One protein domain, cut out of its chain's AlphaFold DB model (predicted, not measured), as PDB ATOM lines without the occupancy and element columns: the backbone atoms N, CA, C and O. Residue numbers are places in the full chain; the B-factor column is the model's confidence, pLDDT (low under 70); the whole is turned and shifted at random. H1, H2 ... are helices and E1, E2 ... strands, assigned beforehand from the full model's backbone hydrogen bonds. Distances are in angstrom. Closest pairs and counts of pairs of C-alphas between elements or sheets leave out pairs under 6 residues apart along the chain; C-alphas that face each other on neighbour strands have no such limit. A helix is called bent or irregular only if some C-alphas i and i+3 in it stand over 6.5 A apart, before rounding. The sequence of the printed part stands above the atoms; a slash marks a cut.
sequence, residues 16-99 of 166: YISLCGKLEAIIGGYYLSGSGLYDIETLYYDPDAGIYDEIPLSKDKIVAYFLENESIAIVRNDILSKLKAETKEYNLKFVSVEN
ATOM      1  N   TYR A  16      52.002 -15.197  29.970       80.94
ATOM      2  CA  TYR A  16      52.022 -13.924  29.236       80.94
ATOM      3  C   TYR A  16      51.188 -13.967  27.940       80.94
ATOM      4  O   TYR A  16      50.841 -12.926  27.390       80.94
ATOM      5  N   ILE A  17      50.875 -15.168  27.454       89.38
ATOM      6  CA  ILE A  17      50.098 -15.444  26.243       89.38
ATOM      7  C   ILE A  17      49.018 -16.482  26.584       89.38
ATOM      8  O   ILE A  17      49.187 -17.239  27.540       89.38
ATOM      9  N   SER A  18      47.910 -16.496  25.840       90.62
ATOM     10  CA  SER A  18      46.883 -17.537  25.973       90.62
ATOM     11  C   SER A  18      47.430 -18.915  25.591       90.62
ATOM     12  O   SER A  18      48.414 -19.017  24.850       90.62
ATOM     13  N   LEU A  19      46.777 -19.979  26.070       91.94
ATOM     14  CA  LEU A  19      47.146 -21.351  25.728       91.94
ATOM     15  C   LEU A  19      47.043 -21.593  24.215       91.94
ATOM     16  O   LEU A  19      48.012 -22.067  23.622       91.94
ATOM     17  N   CYS A  20      45.941 -21.168  23.587       91.88
ATOM     18  CA  CYS A  20      45.786 -21.141  22.126       91.88
ATOM     19  C   CYS A  20      46.984 -20.457  21.442       91.88
ATOM     20  O   CYS A  20      47.685 -21.075  20.644       91.88
ATOM     21  N   GLY A  21      47.311 -19.213  21.821       91.00
ATOM     22  CA  GLY A  21      48.413 -18.470  21.198       91.00
ATOM     23  C   GLY A  21      49.775 -19.146  21.378       91.00
ATOM     24  O   GLY A  21      50.623 -19.096  20.489       91.00
ATOM     25  N   LYS A  22      49.995 -19.819  22.510       92.62
ATOM     26  CA  LYS A  22      51.207 -20.607  22.741       92.62
ATOM     27  C   LYS A  22      51.284 -21.830  21.833       92.62
ATOM     28  O   LYS A  22      52.334 -22.051  21.230       92.62
ATOM     29  N   LEU A  23      50.225 -22.631  21.789       92.88
ATOM     30  CA  LEU A  23      50.204 -23.894  21.056       92.88
ATOM     31  C   LEU A  23      50.245 -23.652  19.544       92.88
ATOM     32  O   LEU A  23      51.069 -24.255  18.863       92.88
ATOM     33  N   GLU A  24      49.447 -22.712  19.043       91.50
ATOM     34  CA  GLU A  24      49.316 -22.461  17.605       91.50
ATOM     35  C   GLU A  24      50.446 -21.580  17.057       91.50
ATOM     36  O   GLU A  24      51.102 -21.943  16.086       91.50
ATOM     37  N   ALA A  25      50.719 -20.430  17.686       88.56
ATOM     38  CA  ALA A  25      51.588 -19.409  17.089       88.56
ATOM     39  C   ALA A  25      53.052 -19.458  17.556       88.56
ATOM     40  O   ALA A  25      53.930 -18.933  16.871       88.56
ATOM     41  N   ILE A  26      53.334 -20.040  18.730       89.81
ATOM     42  CA  ILE A  26      54.699 -20.103  19.282       89.81
ATOM     43  C   ILE A  26      55.322 -21.485  19.096       89.81
ATOM     44  O   ILE A  26      56.490 -21.570  18.722       89.81
ATOM     45  N   ILE A  27      54.582 -22.553  19.401       90.19
ATOM     46  CA  ILE A  27      55.062 -23.929  19.224       90.19
ATOM     47  C   ILE A  27      54.792 -24.408  17.795       90.19
ATOM     48  O   ILE A  27      55.719 -24.887  17.143       90.19
ATOM     49  N   GLY A  28      53.558 -24.242  17.308       87.62
ATOM     50  CA  GLY A  28      53.125 -24.718  15.996       87.62
ATOM     51  C   GLY A  28      52.767 -26.208  15.978       87.62
ATOM     52  O   GLY A  28      53.057 -26.954  16.917       87.62
ATOM     53  N   GLY A  29      52.106 -26.643  14.901       91.19
ATOM     54  CA  GLY A  29      51.649 -28.030  14.717       91.19
ATOM     55  C   GLY A  29      50.414 -28.407  15.540       91.19
ATOM     56  O   GLY A  29      49.942 -29.535  15.442       91.19
ATOM     57  N   TYR A  30      49.869 -27.471  16.322       94.25
ATOM     58  CA  TYR A  30      48.623 -27.623  17.067       94.25
ATOM     59  C   TYR A  30      47.536 -26.695  16.534       94.25
ATOM     60  O   TYR A  30      47.839 -25.605  16.054       94.25
ATOM     61  N   TYR A  31      46.280 -27.106  16.699       93.62
ATOM     62  CA  TYR A  31      45.107 -26.257  16.512       93.62
ATOM     63  C   TYR A  31      44.127 -26.469  17.666       93.62
ATOM     64  O   TYR A  31      43.745 -27.607  17.950       93.62
ATOM     65  N   LEU A  32      43.736 -25.390  18.343       92.56
ATOM     66  CA  LEU A  32      42.847 -25.424  19.496       92.56
ATOM     67  C   LEU A  32      41.453 -24.934  19.093       92.56
ATOM     68  O   LEU A  32      41.136 -23.746  19.095       92.56
ATOM     69  N   SER A  33      40.591 -25.887  18.751       90.50
ATOM     70  CA  SER A  33      39.217 -25.599  18.359       90.50
ATOM     71  C   SER A  33      38.362 -25.243  19.567       90.50
ATOM     72  O   SER A  33      38.311 -25.990  20.545       90.50
ATOM     73  N   GLY A  34      37.584 -24.172  19.428       82.62
ATOM     74  CA  GLY A  34      36.591 -23.748  20.411       82.62
ATOM     75  C   GLY A  34      37.103 -22.776  21.476       82.62
ATOM     76  O   GLY A  34      36.337 -22.421  22.373       82.62
ATOM     77  N   SER A  35      38.348 -22.305  21.343       70.00
ATOM     78  CA  SER A  35      38.955 -21.390  22.308       70.00
ATOM     79  C   SER A  35      38.142 -20.108  22.502       70.00
ATOM     80  O   SER A  35      37.779 -19.423  21.542       70.00
ATOM     81  N   GLY A  36      37.821 -19.808  23.764       58.91
ATOM     82  CA  GLY A  36      37.084 -18.605  24.166       58.91
ATOM     83  C   GLY A  36      35.588 -18.574  23.818       58.91
ATOM     84  O   GLY A  36      34.951 -17.543  24.041       58.91
ATOM     85  N   LEU A  37      35.025 -19.661  23.275       56.81
ATOM     86  CA  LEU A  37      33.611 -19.744  22.873       56.81
ATOM     87  C   LEU A  37      32.849 -20.914  23.509       56.81
ATOM     88  O   LEU A  37      31.627 -20.824  23.629       56.81
ATOM     89  N   TYR A  38      33.537 -21.987  23.904       59.97
ATOM     90  CA  TYR A  38      32.919 -23.208  24.423       59.97
ATOM     91  C   TYR A  38      33.582 -23.653  25.729       59.97
ATOM     92  O   TYR A  38      34.776 -23.444  25.921       59.97
ATOM     93  N   ASP A  39      32.825 -24.338  26.591       78.69
ATOM     94  CA  ASP A  39      33.334 -24.891  27.860       78.69
ATOM     95  C   ASP A  39      34.321 -26.061  27.662       78.69
ATOM     96  O   ASP A  39      35.013 -26.475  28.596       78.69
ATOM     97  N   ILE A  40      34.386 -26.590  26.434       89.19
ATOM     98  CA  ILE A  40      35.259 -27.689  26.024       89.19
ATOM     99  C   ILE A  40      36.010 -27.287  24.762       89.19
ATOM    100  O   ILE A  40      35.414 -27.121  23.693       89.19
ATOM    101  N   GLU A  41      37.331 -27.251  24.855       93.31
ATOM    102  CA  GLU A  41      38.206 -26.974  23.722       93.31
ATOM    103  C   GLU A  41      38.861 -28.273  23.243       93.31
ATOM    104  O   GLU A  41      39.257 -29.124  24.038       93.31
ATOM    105  N   THR A  42      38.942 -28.467  21.928       95.69
ATOM    106  CA  THR A  42      39.504 -29.687  21.323       95.69
ATOM    107  C   THR A  42      40.850 -29.370  20.695       95.69
ATOM    108  O   THR A  42      40.929 -28.527  19.803       95.69
ATOM    109  N   LEU A  43      41.898 -30.054  21.149       96.69
ATOM    110  CA  LEU A  43      43.249 -29.896  20.633       96.69
ATOM    111  C   LEU A  43      43.522 -30.929  19.547       96.69
ATOM    112  O   LEU A  43      43.530 -32.137  19.807       96.69
ATOM    113  N   TYR A  44      43.827 -30.427  18.362       96.75
ATOM    114  CA  TYR A  44      44.317 -31.200  17.236       96.75
ATOM    115  C   TYR A  44      45.831 -31.034  17.132       96.75
ATOM    116  O   TYR A  44      46.362 -29.964  17.434       96.75
ATOM    117  N   TYR A  45      46.522 -32.088  16.713       95.81
ATOM    118  CA  TYR A  45      47.959 -32.062  16.475       95.81
ATOM    119  C   TYR A  45      48.303 -32.803  15.192       95.81
ATOM    120  O   TYR A  45      47.876 -33.942  14.979       95.81
ATOM    121  N   ASP A  46      49.121 -32.163  14.366       93.19
ATOM    122  CA  ASP A  46      49.710 -32.770  13.186       93.19
ATOM    123  C   ASP A  46      51.226 -32.526  13.190       93.19
ATOM    124  O   ASP A  46      51.657 -31.382  13.027       93.19
ATOM    125  N   PRO A  47      52.061 -33.563  13.402       87.75
ATOM    126  CA  PRO A  47      53.511 -33.393  13.418       87.75
ATOM    127  C   PRO A  47      54.083 -32.994  12.053       87.75
ATOM    128  O   PRO A  47      55.193 -32.464  12.010       87.75
ATOM    129  N   ASP A  48      53.346 -33.254  10.969       87.12
ATOM    130  CA  ASP A  48      53.774 -32.959   9.602       87.12
ATOM    131  C   ASP A  48      53.326 -31.563   9.137       87.12
ATOM    132  O   ASP A  48      53.796 -31.085   8.103       87.12
ATOM    133  N   ALA A  49      52.454 -30.889   9.897       83.06
ATOM    134  CA  ALA A  49      52.003 -29.537   9.586       83.06
ATOM    135  C   ALA A  49      53.080 -28.496   9.925       83.06
ATOM    136  O   ALA A  49      53.590 -28.416  11.047       83.06
ATOM    137  N   GLY A  50      53.410 -27.652   8.950       73.38
ATOM    138  CA  GLY A  50      54.187 -26.440   9.159       73.38
ATOM    139  C   GLY A  50      53.415 -25.375   9.948       73.38
ATOM    140  O   GLY A  50      52.208 -25.450  10.144       73.38
ATOM    141  N   ILE A  51      54.119 -24.320  10.370       68.94
ATOM    142  CA  ILE A  51      53.555 -23.215  11.181       68.94
ATOM    143  C   ILE A  51      52.396 -22.484  10.472       68.94
ATOM    144  O   ILE A  51      51.558 -21.874  11.128       68.94
ATOM    145  N   TYR A  52      52.360 -22.525   9.140       71.38
ATOM    146  CA  TYR A  52      51.337 -21.868   8.321       71.38
ATOM    147  C   TYR A  52      50.348 -22.850   7.690       71.38
ATOM    148  O   TYR A  52      49.489 -22.418   6.921       71.38
ATOM    149  N   ASP A  53      50.490 -24.144   7.975       77.31
ATOM    150  CA  ASP A  53      49.635 -25.166   7.391       77.31
ATOM    151  C   ASP A  53      48.345 -25.293   8.201       77.31
ATOM    152  O   ASP A  53      48.332 -25.200   9.430       77.31
ATOM    153  N   GLU A  54      47.240 -25.510   7.494       83.00
ATOM    154  CA  GLU A  54      45.966 -25.817   8.126       83.00
ATOM    155  C   GLU A  54      46.006 -27.238   8.690       83.00
ATOM    156  O   GLU A  54      46.368 -28.189   7.993       83.00
ATOM    157  N   ILE A  55      45.601 -27.391   9.950       87.06
ATOM    158  CA  ILE A  55      45.516 -28.700  10.595       87.06
ATOM    159  C   ILE A  55      44.122 -29.280  10.341       87.06
ATOM    160  O   ILE A  55      43.125 -28.643  10.700       87.06
ATOM    161  N   PRO A  56      44.014 -30.483   9.749       86.88
ATOM    162  CA  PRO A  56      42.727 -31.126   9.533       86.88
ATOM    163  C   PRO A  56      41.981 -31.371  10.850       86.88
ATOM    164  O   PRO A  56      42.517 -31.965  11.786       86.88
ATOM    165  N   LEU A  57      40.709 -30.970  10.900       91.44
ATOM    166  CA  LEU A  57      39.826 -31.193  12.052       91.44
ATOM    167  C   LEU A  57      39.191 -32.584  11.989       91.44
ATOM    168  O   LEU A  57      37.974 -32.734  11.863       91.44
ATOM    169  N   SER A  58      40.033 -33.613  12.012       91.44
ATOM    170  CA  SER A  58      39.627 -35.014  11.951       91.44
ATOM    171  C   SER A  58      39.880 -35.733  13.276       91.44
ATOM    172  O   SER A  58      40.749 -35.356  14.064       91.44
ATOM    173  N   LYS A  59      39.092 -36.783  13.539       90.81
ATOM    174  CA  LYS A  59      39.099 -37.512  14.819       90.81
ATOM    175  C   LYS A  59      40.481 -38.073  15.175       90.81
ATOM    176  O   LYS A  59      40.895 -38.013  16.325       90.81
ATOM    177  N   ASP A  60      41.213 -38.567  14.182       91.88
ATOM    178  CA  ASP A  60      42.559 -39.134  14.324       91.88
ATOM    179  C   ASP A  60      43.624 -38.099  14.728       91.88
ATOM    180  O   ASP A  60      44.642 -38.454  15.330       91.88
ATOM    181  N   LYS A  61      43.369 -36.815  14.449       95.19
ATOM    182  CA  LYS A  61      44.251 -35.698  14.805       95.19
ATOM    183  C   LYS A  61      43.965 -35.134  16.193       95.19
ATOM    184  O   LYS A  61      44.778 -34.364  16.696       95.19
ATOM    185  N   ILE A  62      42.860 -35.515  16.837       97.06
ATOM    186  CA  ILE A  62      42.563 -35.109  18.216       97.06
ATOM    187  C   ILE A  62      43.596 -35.742  19.149       97.06
ATOM    188  O   ILE A  62      43.827 -36.952  19.121       97.06
ATOM    189  N   VAL A  63      44.198 -34.924  20.009       97.88
ATOM    190  CA  VAL A  63      45.188 -35.378  20.996       97.88
ATOM    191  C   VAL A  63      44.880 -34.945  22.426       97.88
ATOM    192  O   VAL A  63      45.416 -35.541  23.364       97.88
ATOM    193  N   ALA A  64      43.999 -33.959  22.616       97.94
ATOM    194  CA  ALA A  64      43.494 -33.597  23.934       97.94
ATOM    195  C   ALA A  64      42.131 -32.894  23.890       97.94
ATOM    196  O   ALA A  64      41.761 -32.281  22.890       97.94
ATOM    197  N   TYR A  65      41.444 -32.916  25.030       96.19
ATOM    198  CA  TYR A  65      40.331 -32.028  25.348       96.19
ATOM    199  C   TYR A  65      40.704 -31.175  26.555       96.19
ATOM    200  O   TYR A  65      41.137 -31.717  27.576       96.19
ATOM    201  N   PHE A  66      40.529 -29.862  26.451       94.44
ATOM    202  CA  PHE A  66      40.651 -28.942  27.574       94.44
ATOM    203  C   PHE A  66      39.269 -28.600  28.117       94.44
ATOM    204  O   PHE A  66      38.335 -28.359  27.356       94.44
ATOM    205  N   LEU A  67      39.157 -28.597  29.441       90.69
ATOM    206  CA  LEU A  67      37.923 -28.360  30.179       90.69
ATOM    207  C   LEU A  67      38.179 -27.368  31.318       90.69
ATOM    208  O   LEU A  67      39.332 -27.104  31.683       90.69
ATOM    209  N   GLU A  68      37.094 -26.866  31.919       85.88
ATOM    210  CA  GLU A  68      37.137 -25.990  33.101       85.88
ATOM    211  C   GLU A  68      38.023 -24.758  32.859       85.88
ATOM    212  O   GLU A  68      38.962 -24.494  33.616       85.88
ATOM    213  N   ASN A  69      37.752 -24.030  31.767       84.62
ATOM    214  CA  ASN A  69      38.524 -22.859  31.328       84.62
ATOM    215  C   ASN A  69      40.029 -23.146  31.230       84.62
ATOM    216  O   ASN A  69      40.840 -22.477  31.873       84.62
ATOM    217  N   GLU A  70      40.390 -24.181  30.465       87.50
ATOM    218  CA  GLU A  70      41.781 -24.594  30.257       87.50
ATOM    219  C   GLU A  70      42.524 -24.882  31.578       87.50
ATOM    220  O   GLU A  70      43.705 -24.575  31.709       87.50
ATOM    221  N   SER A  71      41.860 -25.439  32.598       89.31
ATOM    222  CA  SER A  71      42.531 -25.836  33.852       89.31
ATOM    223  C   SER A  71      42.772 -27.343  33.952       89.31
ATOM    224  O   SER A  71      43.657 -27.792  34.694       89.31
ATOM    225  N   ILE A  72      42.031 -28.129  33.170       92.56
ATOM    226  CA  ILE A  72      42.136 -29.586  33.091       92.56
ATOM    227  C   ILE A  72      42.276 -29.988  31.626       92.56
ATOM    228  O   ILE A  72      41.575 -29.468  30.763       92.56
ATOM    229  N   ALA A  73      43.169 -30.935  31.358       95.81
ATOM    230  CA  ALA A  73      43.354 -31.538  30.049       95.81
ATOM    231  C   ALA A  73      43.209 -33.061  30.147       95.81
ATOM    232  O   ALA A  73      43.932 -33.697  30.918       95.81
ATOM    233  N   ILE A  74      42.314 -33.646  29.350       97.12
ATOM    234  CA  ILE A  74      42.282 -35.090  29.091       97.12
ATOM    235  C   ILE A  74      43.107 -35.335  27.830       97.12
ATOM    236  O   ILE A  74      42.790 -34.785  26.779       97.12
ATOM    237  N   VAL A  75      44.191 -36.104  27.931       98.06
ATOM    238  CA  VAL A  75      45.271 -36.129  26.931       98.06
ATOM    239  C   VAL A  75      45.665 -37.552  26.573       98.06
ATOM    240  O   VAL A  75      45.805 -38.407  27.450       98.06
ATOM    241  N   ARG A  76      45.919 -37.791  25.286       97.94
ATOM    242  CA  ARG A  76      46.421 -39.076  24.799       97.94
ATOM    243  C   ARG A  76      47.849 -39.348  25.298       97.94
ATOM    244  O   ARG A  76      48.694 -38.451  25.361       97.94
ATOM    245  N   ASN A  77      48.130 -40.588  25.686       97.38
ATOM    246  CA  ASN A  77      49.385 -40.969  26.346       97.38
ATOM    247  C   ASN A  77      50.638 -40.667  25.508       97.38
ATOM    248  O   ASN A  77      51.668 -40.272  26.060       97.38
ATOM    249  N   ASP A  78      50.550 -40.832  24.192       96.50
ATOM    250  CA  ASP A  78      51.641 -40.599  23.242       96.50
ATOM    251  C   ASP A  78      52.072 -39.122  23.165       96.50
ATOM    252  O   ASP A  78      53.262 -38.847  23.010       96.50
ATOM    253  N   ILE A  79      51.149 -38.170  23.346       97.12
ATOM    254  CA  ILE A  79      51.453 -36.730  23.333       97.12
ATOM    255  C   ILE A  79      51.728 -36.158  24.732       97.12
ATOM    256  O   ILE A  79      52.340 -35.095  24.860       97.12
ATOM    257  N   LEU A  80      51.300 -36.845  25.797       97.69
ATOM    258  CA  LEU A  80      51.255 -36.322  27.169       97.69
ATOM    259  C   LEU A  80      52.560 -35.658  27.626       97.69
ATOM    260  O   LEU A  80      52.544 -34.560  28.184       97.69
ATOM    261  N   SER A  81      53.693 -36.333  27.422       97.69
ATOM    262  CA  SER A  81      54.999 -35.838  27.877       97.69
ATOM    263  C   SER A  81      55.420 -34.568  27.137       97.69
ATOM    264  O   SER A  81      55.965 -33.652  27.755       97.69
ATOM    265  N   LYS A  82      55.137 -34.503  25.831       96.75
ATOM    266  CA  LYS A  82      55.412 -33.337  24.986       96.75
ATOM    267  C   LYS A  82      54.543 -32.161  25.418       96.75
ATOM    268  O   LYS A  82      55.088 -31.114  25.763       96.75
ATOM    269  N   LEU A  83      53.230 -32.376  25.527       96.94
ATOM    270  CA  LEU A  83      52.289 -31.326  25.908       96.94
ATOM    271  C   LEU A  83      52.614 -30.760  27.299       96.94
ATOM    272  O   LEU A  83      52.748 -29.552  27.446       96.94
ATOM    273  N   LYS A  84      52.893 -31.613  28.299       97.06
ATOM    274  CA  LYS A  84      53.331 -31.175  29.642       97.06
ATOM    275  C   LYS A  84      54.569 -30.278  29.616       97.06
ATOM    276  O   LYS A  84      54.656 -29.331  30.395       97.06
ATOM    277  N   ALA A  85      55.553 -30.598  28.776       96.31
ATOM    278  CA  ALA A  85      56.776 -29.807  28.669       96.31
ATOM    279  C   ALA A  85      56.518 -28.448  28.001       96.31
ATOM    280  O   ALA A  85      57.088 -27.433  28.412       96.31
ATOM    281  N   GLU A  86      55.649 -28.445  26.995       94.88
ATOM    282  CA  GLU A  86      55.272 -27.294  26.177       94.88
ATOM    283  C   GLU A  86      54.335 -26.314  26.888       94.88
ATOM    284  O   GLU A  86      54.398 -25.110  26.625       94.88
ATOM    285  N   THR A  87      53.532 -26.807  27.830       95.00
ATOM    286  CA  THR A  87      52.550 -26.023  28.586       95.00
ATOM    287  C   THR A  87      52.884 -25.927  30.077       95.00
ATOM    288  O   THR A  87      52.002 -25.672  30.894       95.00
ATOM    289  N   LYS A  88      54.141 -26.144  30.477       93.25
ATOM    290  CA  LYS A  88      54.560 -26.192  31.894       93.25
ATOM    291  C   LYS A  88      54.256 -24.915  32.689       93.25
ATOM    292  O   LYS A  88      54.198 -24.953  33.917       93.25
ATOM    293  N   GLU A  89      54.155 -23.773  32.010       91.25
ATOM    294  CA  GLU A  89      53.815 -22.479  32.606       91.25
ATOM    295  C   GLU A  89      52.307 -22.289  32.833       91.25
ATOM    296  O   GLU A  89      51.920 -21.417  33.609       91.25
ATOM    297  N   TYR A  90      51.473 -23.119  32.204       90.06
ATOM    298  CA  TYR A  90      50.030 -23.165  32.400       90.06
ATOM    299  C   TYR A  90      49.765 -24.158  33.532       90.06
ATOM    300  O   TYR A  90      50.265 -25.282  33.522       90.06
ATOM    301  N   ASN A  91      49.035 -23.735  34.563       89.75
ATOM    302  CA  ASN A  91      48.776 -24.536  35.762       89.75
ATOM    303  C   ASN A  91      47.717 -25.626  35.492       89.75
ATOM    304  O   ASN A  91      46.654 -25.633  36.111       89.75
ATOM    305  N   LEU A  92      48.016 -26.509  34.541       92.62
ATOM    306  CA  LEU A  92      47.140 -27.550  34.025       92.62
ATOM    307  C   LEU A  92      47.236 -28.820  34.863       92.62
ATOM    308  O   LEU A  92      48.330 -29.296  35.188       92.62
ATOM    309  N   LYS A  93      46.081 -29.416  35.149       94.06
ATOM    310  CA  LYS A  93      45.992 -30.812  35.576       94.06
ATOM    311  C   LYS A  93      45.813 -31.701  34.348       94.06
ATOM    312  O   LYS A  93      45.052 -31.362  33.450       94.06
ATOM    313  N   PHE A  94      46.486 -32.845  34.329       95.25
ATOM    314  CA  PHE A  94      46.447 -33.775  33.203       95.25
ATOM    315  C   PHE A  94      45.830 -35.103  33.621       95.25
ATOM    316  O   PHE A  94      46.361 -35.754  34.521       95.25
ATOM    317  N   VAL A  95      44.779 -35.515  32.919       95.75
ATOM    318  CA  VAL A  95      44.230 -36.873  32.931       95.75
ATOM    319  C   VAL A  95      44.719 -37.557  31.661       95.75
ATOM    320  O   VAL A  95      44.537 -37.031  30.569       95.75
ATOM    321  N   SER A  96      45.395 -38.693  31.787       95.94
ATOM    322  CA  SER A  96      46.014 -39.369  30.648       95.94
ATOM    323  C   SER A  96      45.247 -40.628  30.259       95.94
ATOM    324  O   SER A  96      44.909 -41.415  31.142       95.94
ATOM    325  N   VAL A  97      45.019 -40.829  28.964       97.12
ATOM    326  CA  VAL A  97      44.282 -41.976  28.408       97.12
ATOM    327  C   VAL A  97      45.028 -42.574  27.216       97.12
ATOM    328  O   VAL A  97      45.787 -41.880  26.540       97.12
ATOM    329  N   GLU A  98      44.845 -43.864  26.936       96.69
ATOM    330  CA  GLU A  98      45.489 -44.491  25.769       96.69
ATOM    331  C   GLU A  98      44.862 -44.020  24.450       96.69
ATOM    332  O   GLU A  98      45.577 -43.730  23.494       96.69
ATOM    333  N   ASN A  99      43.535 -43.917  24.422       96.19
ATOM    334  CA  ASN A  99      42.710 -43.391  23.333       96.19
ATOM    335  C   ASN A  99      41.416 -42.796  23.930       96.19
ATOM    336  O   ASN A  99      41.262 -42.776  25.154       96.19
TER     337      ASN A  99
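What this domain is: This is residues 16 to 99 of the 166 residues of an uncharacterized protein of Butyrivibrio sp. M55 (UniProt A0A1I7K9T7). A strongly twisted five-stranded sheet has two helices over one face, H1 over the edge strand E1 and H2 toward the other edge, while the long loop of residues 46 to 61 links E2 to E3. The 84 printed residues hold H1, E1, E2, E3, E4, H2 and E5 in that order; the mixed sheet runs E1 E2 E3 E4 E5, and the class is mixed, helices and strands. The whole is compact, with a radius of gyration of the C-alphas of 11.7 A, and spans 31 by 29 by 25 A.

Where its parts are: H1, residues 19 to 27, begins at C-alpha 19 (47.146, -21.351, 25.728). E1 is residues 30 to 33, E2 40 to 45, 16.5 A long, E3 62 to 67, 14.5 A, and E4 72 to 76. H2, residues 77 to 86, 14.9 A, is irregular: C-alphas 78 and 81 are 7.4 A apart. E5, residues 93 to 97, ends at C-alpha 97 (44.282, -41.976, 28.408).

How they stand to each other: E1 to E4 form a meander, each strand the antiparallel neighbour of the one before, with N 31 and O 44 at 3.0 A, N 41 and O 66 at 2.9 A, and N 65 and O 74 at 2.9 A. E4 and E5 are parallel, N 73 and O 93 at 2.8 A; with H2 between, they make a strand-helix-strand unit with a right-handed crossover. H1 and H2 are on the same face, two layers with the sheet, at heights of 7.8 A and 7.9 A. O i to N i+4 pairs are within hydrogen-bond range in 4 of 5 for H1 and 4 of 6 for H2.

The domain as a whole: The printed part has no cut. The link E2 to E3 is long, 16 residues. Residues 36 to 38 and 51 are under pLDDT 70.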